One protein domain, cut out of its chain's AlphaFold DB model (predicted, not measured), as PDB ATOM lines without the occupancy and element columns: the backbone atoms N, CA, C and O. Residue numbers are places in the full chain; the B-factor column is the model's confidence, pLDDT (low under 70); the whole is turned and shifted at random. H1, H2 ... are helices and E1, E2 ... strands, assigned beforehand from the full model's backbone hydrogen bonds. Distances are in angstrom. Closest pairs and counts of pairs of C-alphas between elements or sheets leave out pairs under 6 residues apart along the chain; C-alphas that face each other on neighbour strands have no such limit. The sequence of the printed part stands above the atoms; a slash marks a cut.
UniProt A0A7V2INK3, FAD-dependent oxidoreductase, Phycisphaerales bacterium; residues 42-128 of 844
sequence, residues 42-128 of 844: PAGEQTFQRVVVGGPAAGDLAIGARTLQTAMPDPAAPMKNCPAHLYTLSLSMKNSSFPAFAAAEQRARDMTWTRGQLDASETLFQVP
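This is residues 42 to 128 of the 844 residues of the protein "FAD-dependent oxidoreductase" of Phycisphaerales bacterium (UniProt A0A7V2INK3). A narrow antiparallel sheet has two long strands, E1 and E4, side by side, short E2 along E4's other side, and one helix, H1, slantwise over one face; E3 lies beyond the sheet at one end of the long axis. The 87 printed residues hold four named strands and then one named helix, E1 E2 E3 E4 H1, with sheet order E1 - E4 - E2. The class is mixed, helices and strands; the whole is only just compact, close to loose, with a radius of gyration of the C-alphas of 14.1 A, and elongated, spanning 46 by 25 by 22 A.

Find C-alpha 44 at (37.866, -28.031, 10.077); from there E1, residues 44 to 53, runs 28.9 A. Next come E2, residues 64 to 68, 12.8 A, and E3, residues 77 to 81, 8.2 A. E4, residues 84 to 93, runs 26.3 A. H1, residues 98 to 112, runs 21.0 A to C-alpha 112 at (24.413, -39.756, 20.665).

Look first at edge strand E1 beside inner strand E4: they are antiparallel at 158 degrees, with N 48 and O 89 2.8 A apart, within hydrogen-bond range. E4 and edge strand E2 are antiparallel at 153 degrees, with N 88 and O 64 at 2.7 A, also within range. E3 pairs with no named strand and runs on into E4 across a break of 2 residues, at 54 degrees. H1 is on the sheet at a height over the sheet of 5.6 A, over E1, slantwise to the strands at 54 degrees to E1 on the local plane. The closest C-alphas of E4 and H1, those of Met 93 and Ala 100, are 6.4 A apart. In H1 every O i to N i+4 pair is within hydrogen-bond range. Residues 119 to 120 pair antiparallel with residues 52 to 53 of E1.

The C-alphas of Ala 43 and Met 79, the two farthest apart, are 46.6 A apart. The printed part has no cut, and no link between named elements is long. Expect low confidence, pLDDT under 70, at residues 59 to 63 and 74 to 80.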
ATOM      1  N   PRO A  42      37.719 -30.099   2.573       94.12
ATOM      2  CA  PRO A  42      38.059 -29.048   3.520       94.12
ATOM      3  C   PRO A  42      38.346 -29.628   4.913       94.12
ATOM      4  O   PRO A  42      37.597 -30.459   5.422       94.12
ATOM      5  N   ALA A  43      39.430 -29.175   5.542       94.81
ATOM      6  CA  ALA A  43      39.668 -29.414   6.964       94.81
ATOM      7  C   ALA A  43      38.804 -28.474   7.828       94.81
ATOM      8  O   ALA A  43      38.341 -27.437   7.354       94.81
ATOM      9  N   GLY A  44      38.633 -28.814   9.106       95.25
ATOM     10  CA  GLY A  44      37.866 -28.031  10.077       95.25
ATOM     11  C   GLY A  44      36.502 -28.641  10.389       95.25
ATOM     12  O   GLY A  44      36.300 -29.843  10.231       95.25
ATOM     13  N   GLU A  45      35.572 -27.820  10.869       95.44
ATOM     14  CA  GLU A  45      34.231 -28.269  11.252       95.44
ATOM     15  C   GLU A  45      33.428 -28.742  10.042       95.44
ATOM     16  O   GLU A  45      33.312 -28.035   9.041       95.44
ATOM     17  N   GLN A  46      32.877 -29.950  10.137       95.56
ATOM     18  CA  GLN A  46      32.054 -30.568   9.107       95.56
ATOM     19  C   GLN A  46      30.742 -31.066   9.713       95.56
ATOM     20  O   GLN A  46      30.711 -31.579  10.832       95.56
ATOM     21  N   THR A  47      29.648 -30.947   8.958       93.56
ATOM     22  CA  THR A  47      28.332 -31.422   9.398       93.56
ATOM     23  C   THR A  47      28.124 -32.888   9.042       93.56
ATOM     24  O   THR A  47      28.260 -33.283   7.881       93.56
ATOM     25  N   PHE A  48      27.721 -33.670  10.037       95.25
ATOM     26  CA  PHE A  48      27.321 -35.065   9.907       95.25
ATOM     27  C   PHE A  48      25.918 -35.280  10.459       95.25
ATOM     28  O   PHE A  48      25.412 -34.489  11.255       95.25
ATOM     29  N   GLN A  49      25.294 -36.379  10.057       94.19
ATOM     30  CA  GLN A  49      24.036 -36.848  10.605       94.19
ATOM     31  C   GLN A  49      24.142 -38.303  11.054       94.19
ATOM     32  O   GLN A  49      24.849 -39.103  10.443       94.19
ATOM     33  N   ARG A  50      23.423 -38.643  12.122       94.50
ATOM     34  CA  ARG A  50      23.332 -40.006  12.664       94.50
ATOM     35  C   ARG A  50      21.905 -40.268  13.123       94.50
ATOM     36  O   ARG A  50      21.281 -39.374  13.692       94.50
ATOM     37  N   VAL A  51      21.396 -41.473  12.885       93.50
ATOM     38  CA  VAL A  51      20.078 -41.895  13.379       93.50
ATOM     39  C   VAL A  51      20.266 -42.874  14.529       93.50
ATOM     40  O   VAL A  51      21.082 -43.785  14.429       93.50
ATOM     41  N   VAL A  52      19.509 -42.691  15.609       93.56
ATOM     42  CA  VAL A  52      19.422 -43.642  16.729       93.56
ATOM     43  C   VAL A  52      17.963 -43.999  16.945       93.56
ATOM     44  O   VAL A  52      17.106 -43.115  16.930       93.56
ATOM     45  N   VAL A  53      17.686 -45.283  17.124       92.00
ATOM     46  CA  VAL A  53      16.355 -45.830  17.381       92.00
ATOM     47  C   VAL A  53      16.257 -46.216  18.849       92.00
ATOM     48  O   VAL A  53      17.148 -46.878  19.381       92.00
ATOM     49  N   GLY A  54      15.155 -45.834  19.488       89.25
ATOM     50  CA  GLY A  54      14.868 -46.137  20.882       89.25
ATOM     51  C   GLY A  54      15.420 -45.125  21.881       89.25
ATOM     52  O   GLY A  54      16.316 -44.329  21.593       89.25
ATOM     53  N   GLY A  55      14.853 -45.186  23.087       85.81
ATOM     54  CA  GLY A  55      15.213 -44.325  24.206       85.81
ATOM     55  C   GLY A  55      14.807 -42.861  24.018       85.81
ATOM     56  O   GLY A  55      14.225 -42.485  23.003       85.81
ATOM     57  N   PRO A  56      15.077 -42.013  25.022       86.00
ATOM     58  CA  PRO A  56      15.045 -40.570  24.840       86.00
ATOM     59  C   PRO A  56      16.223 -40.113  23.968       86.00
ATOM     60  O   PRO A  56      17.272 -40.764  23.927       86.00
ATOM     61  N   ALA A  57      16.075 -38.954  23.323       84.75
ATOM     62  CA  ALA A  57      17.193 -38.297  22.655       84.75
ATOM     63  C   ALA A  57      18.295 -37.926  23.668       84.75
ATOM     64  O   ALA A  57      17.997 -37.520  24.792       84.75
ATOM     65  N   ALA A  58      19.561 -38.030  23.267       82.19
ATOM     66  CA  ALA A  58      20.688 -37.481  24.022       82.19
ATOM     67  C   ALA A  58      20.647 -35.928  24.017       82.19
ATOM     68  O   ALA A  58      20.265 -35.344  23.002       82.19
ATOM     69  N   GLY A  59      21.041 -35.257  25.116       60.25
ATOM     70  CA  GLY A  59      21.169 -33.778  25.249       60.25
ATOM     71  C   GLY A  59      22.510 -33.401  25.907       60.25
ATOM     72  O   GLY A  59      23.035 -34.230  26.647       60.25
ATOM     73  N   ASP A  60      23.217 -32.296  25.592       51.41
ATOM     74  CA  ASP A  60      22.896 -30.839  25.634       51.41
ATOM     75  C   ASP A  60      22.787 -30.061  24.276       51.41
ATOM     76  O   ASP A  60      22.914 -30.637  23.197       51.41
ATOM     77  N   LEU A  61      22.605 -28.718  24.348       44.78
ATOM     78  CA  LEU A  61      22.461 -27.659  23.301       44.78
ATOM     79  C   LEU A  61      23.374 -27.728  22.047       44.78
ATOM     80  O   LEU A  61      23.126 -27.005  21.082       44.78
ATOM     81  N   ALA A  62      24.430 -28.545  22.038       48.97
ATOM     82  CA  ALA A  62      25.436 -28.600  20.968       48.97
ATOM     83  C   ALA A  62      25.062 -29.521  19.787       48.97
ATOM     84  O   ALA A  62      25.791 -29.578  18.794       48.97
ATOM     85  N   ILE A  63      23.950 -30.258  19.883       64.38
ATOM     86  CA  ILE A  63      23.523 -31.234  18.875       64.38
ATOM     87  C   ILE A  63      22.090 -30.933  18.450       64.38
ATOM     88  O   ILE A  63      21.168 -30.945  19.262       64.38
ATOM     89  N   GLY A  64      21.871 -30.708  17.154       73.56
ATOM     90  CA  GLY A  64      20.515 -30.592  16.623       73.56
ATOM     91  C   GLY A  64      19.862 -31.971  16.550       73.56
ATOM     92  O   GLY A  64      20.170 -32.726  15.633       73.56
ATOM     93  N   ALA A  65      18.973 -32.313  17.482       83.25
ATOM     94  CA  ALA A  65      18.220 -33.568  17.463       83.25
ATOM     95  C   ALA A  65      16.778 -33.344  16.989       83.25
ATOM     96  O   ALA A  65      16.079 -32.452  17.468       83.25
ATOM     97  N   ARG A  66      16.308 -34.175  16.056       88.06
ATOM     98  CA  ARG A  66      14.916 -34.180  15.594       88.06
ATOM     99  C   ARG A  66      14.334 -35.581  15.697       88.06
ATOM    100  O   ARG A  66      14.817 -36.497  15.033       88.06
ATOM    101  N   THR A  67      13.264 -35.733  16.470       85.75
ATOM    102  CA  THR A  67      12.493 -36.979  16.514       85.75
ATOM    103  C   THR A  67      11.755 -37.184  15.193       85.75
ATOM    104  O   THR A  67      11.078 -36.286  14.690       85.75
ATOM    105  N   LEU A  68      11.920 -38.364  14.614       84.94
ATOM    106  CA  LEU A  68      11.256 -38.806  13.402       84.94
ATOM    107  C   LEU A  68       9.937 -39.485  13.779       84.94
ATOM    108  O   LEU A  68       9.877 -40.252  14.738       84.94
ATOM    109  N   GLN A  69       8.883 -39.232  13.005       76.56
ATOM    110  CA  GLN A  69       7.674 -40.046  13.076       76.56
ATOM    111  C   GLN A  69       7.976 -41.388  12.411       76.56
ATOM    112  O   GLN A  69       8.207 -41.436  11.204       76.56
ATOM    113  N   THR A  70       8.026 -42.460  13.199       70.62
ATOM    114  CA  THR A  70       8.239 -43.815  12.682       70.62
ATOM    115  C   THR A  70       7.053 -44.706  13.038       70.62
ATOM    116  O   THR A  70       6.359 -44.456  14.024       70.62
ATOM    117  N   ALA A  71       6.813 -45.720  12.207       71.50
ATOM    118  CA  ALA A  71       5.809 -46.761  12.427       71.50
ATOM    119  C   ALA A  71       6.437 -48.061  12.970       71.50
ATOM    120  O   ALA A  71       5.882 -49.138  12.786       71.50
ATOM    121  N   MET A  72       7.633 -47.978  13.565       74.25
ATOM    122  CA  MET A  72       8.324 -49.158  14.087       74.25
ATOM    123  C   MET A  72       7.674 -49.568  15.408       74.25
ATOM    124  O   MET A  72       7.632 -48.720  16.291       74.25
ATOM    125  N   PRO A  73       7.196 -50.807  15.588       70.06
ATOM    126  CA  PRO A  73       6.550 -51.221  16.829       70.06
ATOM    127  C   PRO A  73       7.529 -51.190  18.012       70.06
ATOM    128  O   PRO A  73       8.709 -51.514  17.875       70.06
ATOM    129  N   ASP A  74       7.034 -50.789  19.178       69.38
ATOM    130  CA  ASP A  74       7.749 -50.825  20.450       69.38
ATOM    131  C   ASP A  74       7.701 -52.258  21.015       69.38
ATOM    132  O   ASP A  74       6.618 -52.757  21.334       69.38
ATOM    133  N   PRO A  75       8.849 -52.932  21.184       64.56
ATOM    134  CA  PRO A  75       8.904 -54.301  21.699       64.56
ATOM    135  C   PRO A  75       8.359 -54.442  23.126       64.56
ATOM    136  O   PRO A  75       7.830 -55.493  23.484       64.56
ATOM    137  N   ALA A  76       8.477 -53.395  23.950       63.16
ATOM    138  CA  ALA A  76       7.978 -53.386  25.324       63.16
ATOM    139  C   ALA A  76       6.481 -53.037  25.405       63.16
ATOM    140  O   ALA A  76       5.835 -53.288  26.423       63.16
ATOM    141  N   ALA A  77       5.923 -52.466  24.336       64.75
ATOM    142  CA  ALA A  77       4.521 -52.094  24.227       64.75
ATOM    143  C   ALA A  77       4.058 -52.221  22.763       64.75
ATOM    144  O   ALA A  77       3.939 -51.199  22.092       64.75
ATOM    145  N   PRO A  78       3.734 -53.435  22.267       62.44
ATOM    146  CA  PRO A  78       3.520 -53.723  20.838       62.44
ATOM    147  C   PRO A  78       2.484 -52.849  20.105       62.44
ATOM    148  O   PRO A  78       2.465 -52.815  18.882       62.44
ATOM    149  N   MET A  79       1.621 -52.134  20.839       59.88
ATOM    150  CA  MET A  79       0.660 -51.163  20.292       59.88
ATOM    151  C   MET A  79       1.193 -49.718  20.181       59.88
ATOM    152  O   MET A  79       0.444 -48.819  19.802       59.88
ATOM    153  N   LYS A  80       2.452 -49.451  20.548       68.12
ATOM    154  CA  LYS A  80       3.116 -48.139  20.457       68.12
ATOM    155  C   LYS A  80       4.245 -48.189  19.433       68.12
ATOM    156  O   LYS A  80       4.780 -49.257  19.172       68.12
ATOM    157  N   ASN A  81       4.629 -47.031  18.893       79.12
ATOM    158  CA  ASN A  81       5.787 -46.925  18.007       79.12
ATOM    159  C   ASN A  81       7.051 -46.518  18.776       79.12
ATOM    160  O   ASN A  81       7.006 -45.642  19.641       79.12
ATOM    161  N   CYS A  82       8.187 -47.099  18.403       81.56
ATOM    162  CA  CYS A  82       9.510 -46.754  18.890       81.56
ATOM    163  C   CYS A  82       9.970 -45.397  18.308       81.56
ATOM    164  O   CYS A  82       9.888 -45.182  17.091       81.56
ATOM    165  N   PRO A  83      10.466 -44.454  19.130       87.06
ATOM    166  CA  PRO A  83      11.017 -43.206  18.617       87.06
ATOM    167  C   PRO A  83      12.322 -43.458  17.850       87.06
ATOM    168  O   PRO A  83      13.114 -44.330  18.197       87.06
ATOM    169  N   ALA A  84      12.579 -42.644  16.827       90.69
ATOM    170  CA  ALA A  84      13.901 -42.532  16.221       90.69
ATOM    171  C   ALA A  84      14.331 -41.068  16.200       90.69
ATOM    172  O   ALA A  84      13.517 -40.178  15.955       90.69
ATOM    173  N   HIS A  85      15.611 -40.809  16.427       91.94
ATOM    174  CA  HIS A  85      16.171 -39.471  16.536       91.94
ATOM    175  C   HIS A  85      17.240 -39.267  15.467       91.94
ATOM    176  O   HIS A  85      18.215 -40.013  15.402       91.94
ATOM    177  N   LEU A  86      17.053 -38.248  14.629       93.00
ATOM    178  CA  LEU A  86      18.063 -37.765  13.694       93.00
ATOM    179  C   LEU A  86      18.883 -36.671  14.377       93.00
ATOM    180  O   LEU A  86      18.367 -35.579  14.621       93.00
ATOM    181  N   TYR A  87      20.153 -36.952  14.638       93.44
ATOM    182  CA  TYR A  87      21.115 -35.991  15.162       93.44
ATOM    183  C   TYR A  87      21.860 -35.317  14.016       93.44
ATOM    184  O   TYR A  87      22.252 -35.983  13.061       93.44
ATOM    185  N   THR A  88      22.076 -34.009  14.125       93.19
ATOM    186  CA  THR A  88      22.961 -33.210  13.272       93.19
ATOM    187  C   THR A  88      24.136 -32.741  14.120       93.19
ATOM    188  O   THR A  88      23.950 -32.049  15.121       93.19
ATOM    189  N   LEU A  89      25.333 -33.160  13.727       93.38
ATOM    190  CA  LEU A  89      26.567 -33.065  14.497       93.38
ATOM    191  C   LEU A  89      27.560 -32.170  13.754       93.38
ATOM    192  O   LEU A  89      27.747 -32.345  12.550       93.38
ATOM    193  N   SER A  90      28.215 -31.256  14.467       93.44
ATOM    194  CA  SER A  90      29.412 -30.569  13.969       93.44
ATOM    195  C   SER A  90      30.636 -31.292  14.512       93.44
ATOM    196  O   SER A  90      30.794 -31.400  15.728       93.44
ATOM    197  N   LEU A  91      31.448 -31.861  13.622       94.44
ATOM    198  CA  LEU A  91      32.640 -32.617  13.988       94.44
ATOM    199  C   LEU A  91      33.856 -32.059  13.250       94.44
ATOM    200  O   LEU A  91      33.865 -31.962  12.021       94.44
ATOM    201  N   SER A  92      34.912 -31.766  14.004       94.75
ATOM    202  CA  SER A  92      36.201 -31.355  13.452       94.75
ATOM    203  C   SER A  92      36.875 -32.492  12.678       94.75
ATOM    204  O   SER A  92      37.219 -33.531  13.257       94.75
ATOM    205  N   MET A  93      37.117 -32.273  11.387       96.31
ATOM    206  CA  MET A  93      37.790 -33.194  10.474       96.31
ATOM    207  C   MET A  93      39.172 -32.669  10.084       96.31
ATOM    208  O   MET A  93      39.330 -31.525   9.663       96.31
ATOM    209  N   LYS A  94      40.195 -33.527  10.169       92.50
ATOM    210  CA  LYS A  94      41.563 -33.167   9.754       92.50
ATOM    211  C   LYS A  94      41.743 -33.201   8.237       92.50
ATOM    212  O   LYS A  94      42.455 -32.376   7.681       92.50
ATOM    213  N   ASN A  95      41.164 -34.207   7.590       93.00
ATOM    214  CA  ASN A  95      41.267 -34.489   6.159       93.00
ATOM    215  C   ASN A  95      40.227 -35.565   5.787       93.00
ATOM    216  O   ASN A  95      39.439 -35.987   6.633       93.00
ATOM    217  N   SER A  96      40.252 -36.040   4.541       91.25
ATOM    218  CA  SER A  96      39.359 -37.095   4.052       91.25
ATOM    219  C   SER A  96      39.845 -38.531   4.301       91.25
ATOM    220  O   SER A  96      39.248 -39.465   3.765       91.25
ATOM    221  N   SER A  97      40.921 -38.737   5.069       92.19
ATOM    222  CA  SER A  97      41.461 -40.081   5.307       92.19
ATOM    223  C   SER A  97      40.521 -40.926   6.164       92.19
ATOM    224  O   SER A  97      39.858 -40.416   7.068       92.19
ATOM    225  N   PHE A  98      40.506 -42.235   5.922       92.44
ATOM    226  CA  PHE A  98      39.682 -43.163   6.687       92.44
ATOM    227  C   PHE A  98      39.907 -43.083   8.211       92.44
ATOM    228  O   PHE A  98      38.913 -42.993   8.930       92.44
ATOM    229  N   PRO A  99      41.151 -42.994   8.739       94.19
ATOM    230  CA  PRO A  99      41.362 -42.825  10.179       94.19
ATOM    231  C   PRO A  99      40.683 -41.572  10.758       94.19
ATOM    232  O   PRO A  99      40.209 -41.598  11.892       94.19
ATOM    233  N   ALA A 100      40.599 -40.477   9.989       94.69
ATOM    234  CA  ALA A 100      39.898 -39.268  10.425       94.69
ATOM    235  C   ALA A 100      38.378 -39.490  10.512       94.69
ATOM    236  O   ALA A 100      37.760 -39.052  11.482       94.69
ATOM    237  N   PHE A 101      37.791 -40.206   9.548       95.12
ATOM    238  CA  PHE A 101      36.371 -40.576   9.577       95.12
ATOM    239  C   PHE A 101      36.053 -41.561  10.703       95.12
ATOM    240  O   PHE A 101      35.095 -41.333  11.437       95.12
ATOM    241  N   ALA A 102      36.882 -42.587  10.909       96.00
ATOM    242  CA  ALA A 102      36.719 -43.530  12.012       96.00
ATOM    243  C   ALA A 102      36.758 -42.811  13.376       96.00
ATOM    244  O   ALA A 102      35.917 -43.048  14.243       96.00
ATOM    245  N   ALA A 103      37.673 -41.851  13.559       96.00
ATOM    246  CA  ALA A 103      37.725 -41.038  14.774       96.00
ATOM    247  C   ALA A 103      36.474 -40.153  14.959       96.00
ATOM    248  O   ALA A 103      35.974 -40.018  16.081       96.00
ATOM    249  N   ALA A 104      35.960 -39.555  13.879       96.38
ATOM    250  CA  ALA A 104      34.729 -38.767  13.909       96.38
ATOM    251  C   ALA A 104      33.506 -39.630  14.250       96.38
ATOM    252  O   ALA A 104      32.675 -39.224  15.062       96.38
ATOM    253  N   GLU A 105      33.436 -40.847  13.709       96.31
ATOM    254  CA  GLU A 105      32.394 -41.822  14.024       96.31
ATOM    255  C   GLU A 105      32.358 -42.151  15.521       96.31
ATOM    256  O   GLU A 105      31.291 -42.128  16.136       96.31
ATOM    257  N   GLN A 106      33.516 -42.381  16.146       97.19
ATOM    258  CA  GLN A 106      33.556 -42.670  17.581       97.19
ATOM    259  C   GLN A 106      33.076 -41.492  18.435       97.19
ATOM    260  O   GLN A 106      32.341 -41.705  19.398       97.19
ATOM    261  N   ARG A 107      33.428 -40.252  18.065       95.62
ATOM    262  CA  ARG A 107      32.918 -39.043  18.740       95.62
ATOM    263  C   ARG A 107      31.408 -38.911  18.580       95.62
ATOM    264  O   ARG A 107      30.710 -38.648  19.550       95.62
ATOM    265  N   ALA A 108      30.895 -39.143  17.374       95.38
ATOM    266  CA  ALA A 108      29.462 -39.116  17.120       95.38
ATOM    267  C   ALA A 108      28.713 -40.143  17.979       95.38
ATOM    268  O   ALA A 108      27.678 -39.813  18.556       95.38
ATOM    269  N   ARG A 109      29.243 -41.366  18.103       95.69
ATOM    270  CA  ARG A 109      28.684 -42.411  18.974       95.69
ATOM    271  C   ARG A 109      28.708 -41.987  20.448       95.69
ATOM    272  O   ARG A 109      27.673 -42.095  21.096       95.69
ATOM    273  N   ASP A 110      29.814 -41.414  20.937       93.94
ATOM    274  CA  ASP A 110      29.908 -40.863  22.304       93.94
ATOM    275  C   ASP A 110      28.814 -39.813  22.578       93.94
ATOM    276  O   ASP A 110      28.216 -39.800  23.648       93.94
ATOM    277  N   MET A 111      28.538 -38.956  21.593       93.12
ATOM    278  CA  MET A 111      27.591 -37.842  21.695       93.12
ATOM    279  C   MET A 111      26.113 -38.246  21.615       93.12
ATOM    280  O   MET A 111      25.248 -37.464  21.998       93.12
ATOM    281  N   THR A 112      25.797 -39.416  21.056       93.94
ATOM    282  CA  THR A 112      24.413 -39.756  20.665       93.94
ATOM    283  C   THR A 112      23.911 -41.082  21.225       93.94
ATOM    284  O   THR A 112      22.732 -41.393  21.071       93.94
ATOM    285  N   TRP A 113      24.772 -41.872  21.866       93.62
ATOM    286  CA  TRP A 113      24.358 -43.108  22.520       93.62
ATOM    287  C   TRP A 113      23.558 -42.825  23.799       93.62
ATOM    288  O   TRP A 113      23.946 -41.995  24.624       93.62
ATOM    289  N   THR A 114      22.474 -43.572  24.004       91.69
ATOM    290  CA  THR A 114      21.712 -43.588  25.257       91.69
ATOM    291  C   THR A 114      21.437 -45.026  25.685       91.69
ATOM    292  O   THR A 114      21.444 -45.948  24.871       91.69
ATOM    293  N   ARG A 115      21.140 -45.234  26.974       91.75
ATOM    294  CA  ARG A 115      20.818 -46.568  27.514       91.75
ATOM    295  C   ARG A 115      19.575 -47.198  26.873       91.75
ATOM    296  O   ARG A 115      19.425 -48.410  26.941       91.75
ATOM    297  N   GLY A 116      18.691 -46.387  26.289       90.06
ATOM    298  CA  GLY A 116      17.485 -46.857  25.609       90.06
ATOM    299  C   GLY A 116      17.677 -47.162  24.122       90.06
ATOM    300  O   GLY A 116      16.690 -47.489  23.470       90.06
ATOM    301  N   GLN A 117      18.897 -47.040  23.580       92.44
ATOM    302  CA  GLN A 117      19.185 -47.389  22.189       92.44
ATOM    303  C   GLN A 117      18.823 -48.860  21.924       92.44
ATOM    304  O   GLN A 117      19.211 -49.747  22.681       92.44
ATOM    305  N   LEU A 118      18.092 -49.093  20.833       90.88
ATOM    306  CA  LEU A 118      17.720 -50.412  20.309       90.88
ATOM    307  C   LEU A 118      18.380 -50.702  18.954       90.88
ATOM    308  O   LEU A 118      18.530 -51.863  18.572       90.88
ATOM    309  N   ASP A 119      18.722 -49.644  18.218       91.44
ATOM    310  CA  ASP A 119      19.472 -49.699  16.967       91.44
ATOM    311  C   ASP A 119      20.055 -48.317  16.639       91.44
ATOM    312  O   ASP A 119      19.646 -47.298  17.210       91.44
ATOM    313  N   ALA A 120      20.990 -48.245  15.700       93.19
ATOM    314  CA  ALA A 120      21.494 -46.986  15.180       93.19
ATOM    315  C   ALA A 120      22.093 -47.138  13.783       93.19
ATOM    316  O   ALA A 120      22.534 -48.210  13.384       93.19
ATOM    317  N   SER A 121      22.186 -46.025  13.056       93.38
ATOM    318  CA  SER A 121      22.869 -46.008  11.767       93.38
ATOM    319  C   SER A 121      24.323 -46.454  11.917       93.38
ATOM    320  O   SER A 121      25.071 -45.899  12.729       93.38
ATOM    321  N   GLU A 122      24.703 -47.421  11.089       92.56
ATOM    322  CA  GLU A 122      26.033 -48.023  11.033       92.56
ATOM    323  C   GLU A 122      27.141 -47.009  10.749       92.56
ATOM    324  O   GLU A 122      28.166 -47.003  11.427       92.56
ATOM    325  N   THR A 123      26.897 -46.112   9.794       92.19
ATOM    326  CA  THR A 123      27.832 -45.071   9.356       92.19
ATOM    327  C   THR A 123      27.270 -43.674   9.616       92.19
ATOM    328  O   THR A 123      26.064 -43.482   9.803       92.19
ATOM    329  N   LEU A 124      28.137 -42.659   9.572       93.56
ATOM    330  CA  LEU A 124      27.708 -41.261   9.571       93.56
ATOM    331  C   LEU A 124      27.255 -40.823   8.179       93.56
ATOM    332  O   LEU A 124      27.947 -41.037   7.186       93.56
ATOM    333  N   PHE A 125      26.127 -40.124   8.113       92.62
ATOM    334  CA  PHE A 125      25.669 -39.492   6.885       92.62
ATOM    335  C   PHE A 125      26.320 -38.117   6.741       92.62
ATOM    336  O   PHE A 125      26.252 -37.280   7.636       92.62
ATOM    337  N   GLN A 126      26.919 -37.855   5.587       93.38
ATOM    338  CA  GLN A 126      27.447 -36.542   5.227       93.38
ATOM    339  C   GLN A 126      27.072 -36.261   3.781       93.38
ATOM    340  O   GLN A 126      27.245 -37.131   2.935       93.38
ATOM    341  N   VAL A 127      26.629 -35.047   3.464       94.75
ATOM    342  CA  VAL A 127      26.659 -34.580   2.074       94.75
ATOM    343  C   VAL A 127      28.111 -34.212   1.773       94.75
ATOM    344  O   VAL A 127      28.586 -33.226   2.335       94.75
ATOM    345  N   PRO A 128      28.852 -34.992   0.960       94.38
ATOM    346  CA  PRO A 128      30.279 -34.781   0.753       94.38
ATOM    347  C   PRO A 128      30.568 -33.345   0.298       94.38
ATOM    348  O   PRO A 128      29.978 -32.913  -0.700       94.38
TER     349      PRO A 128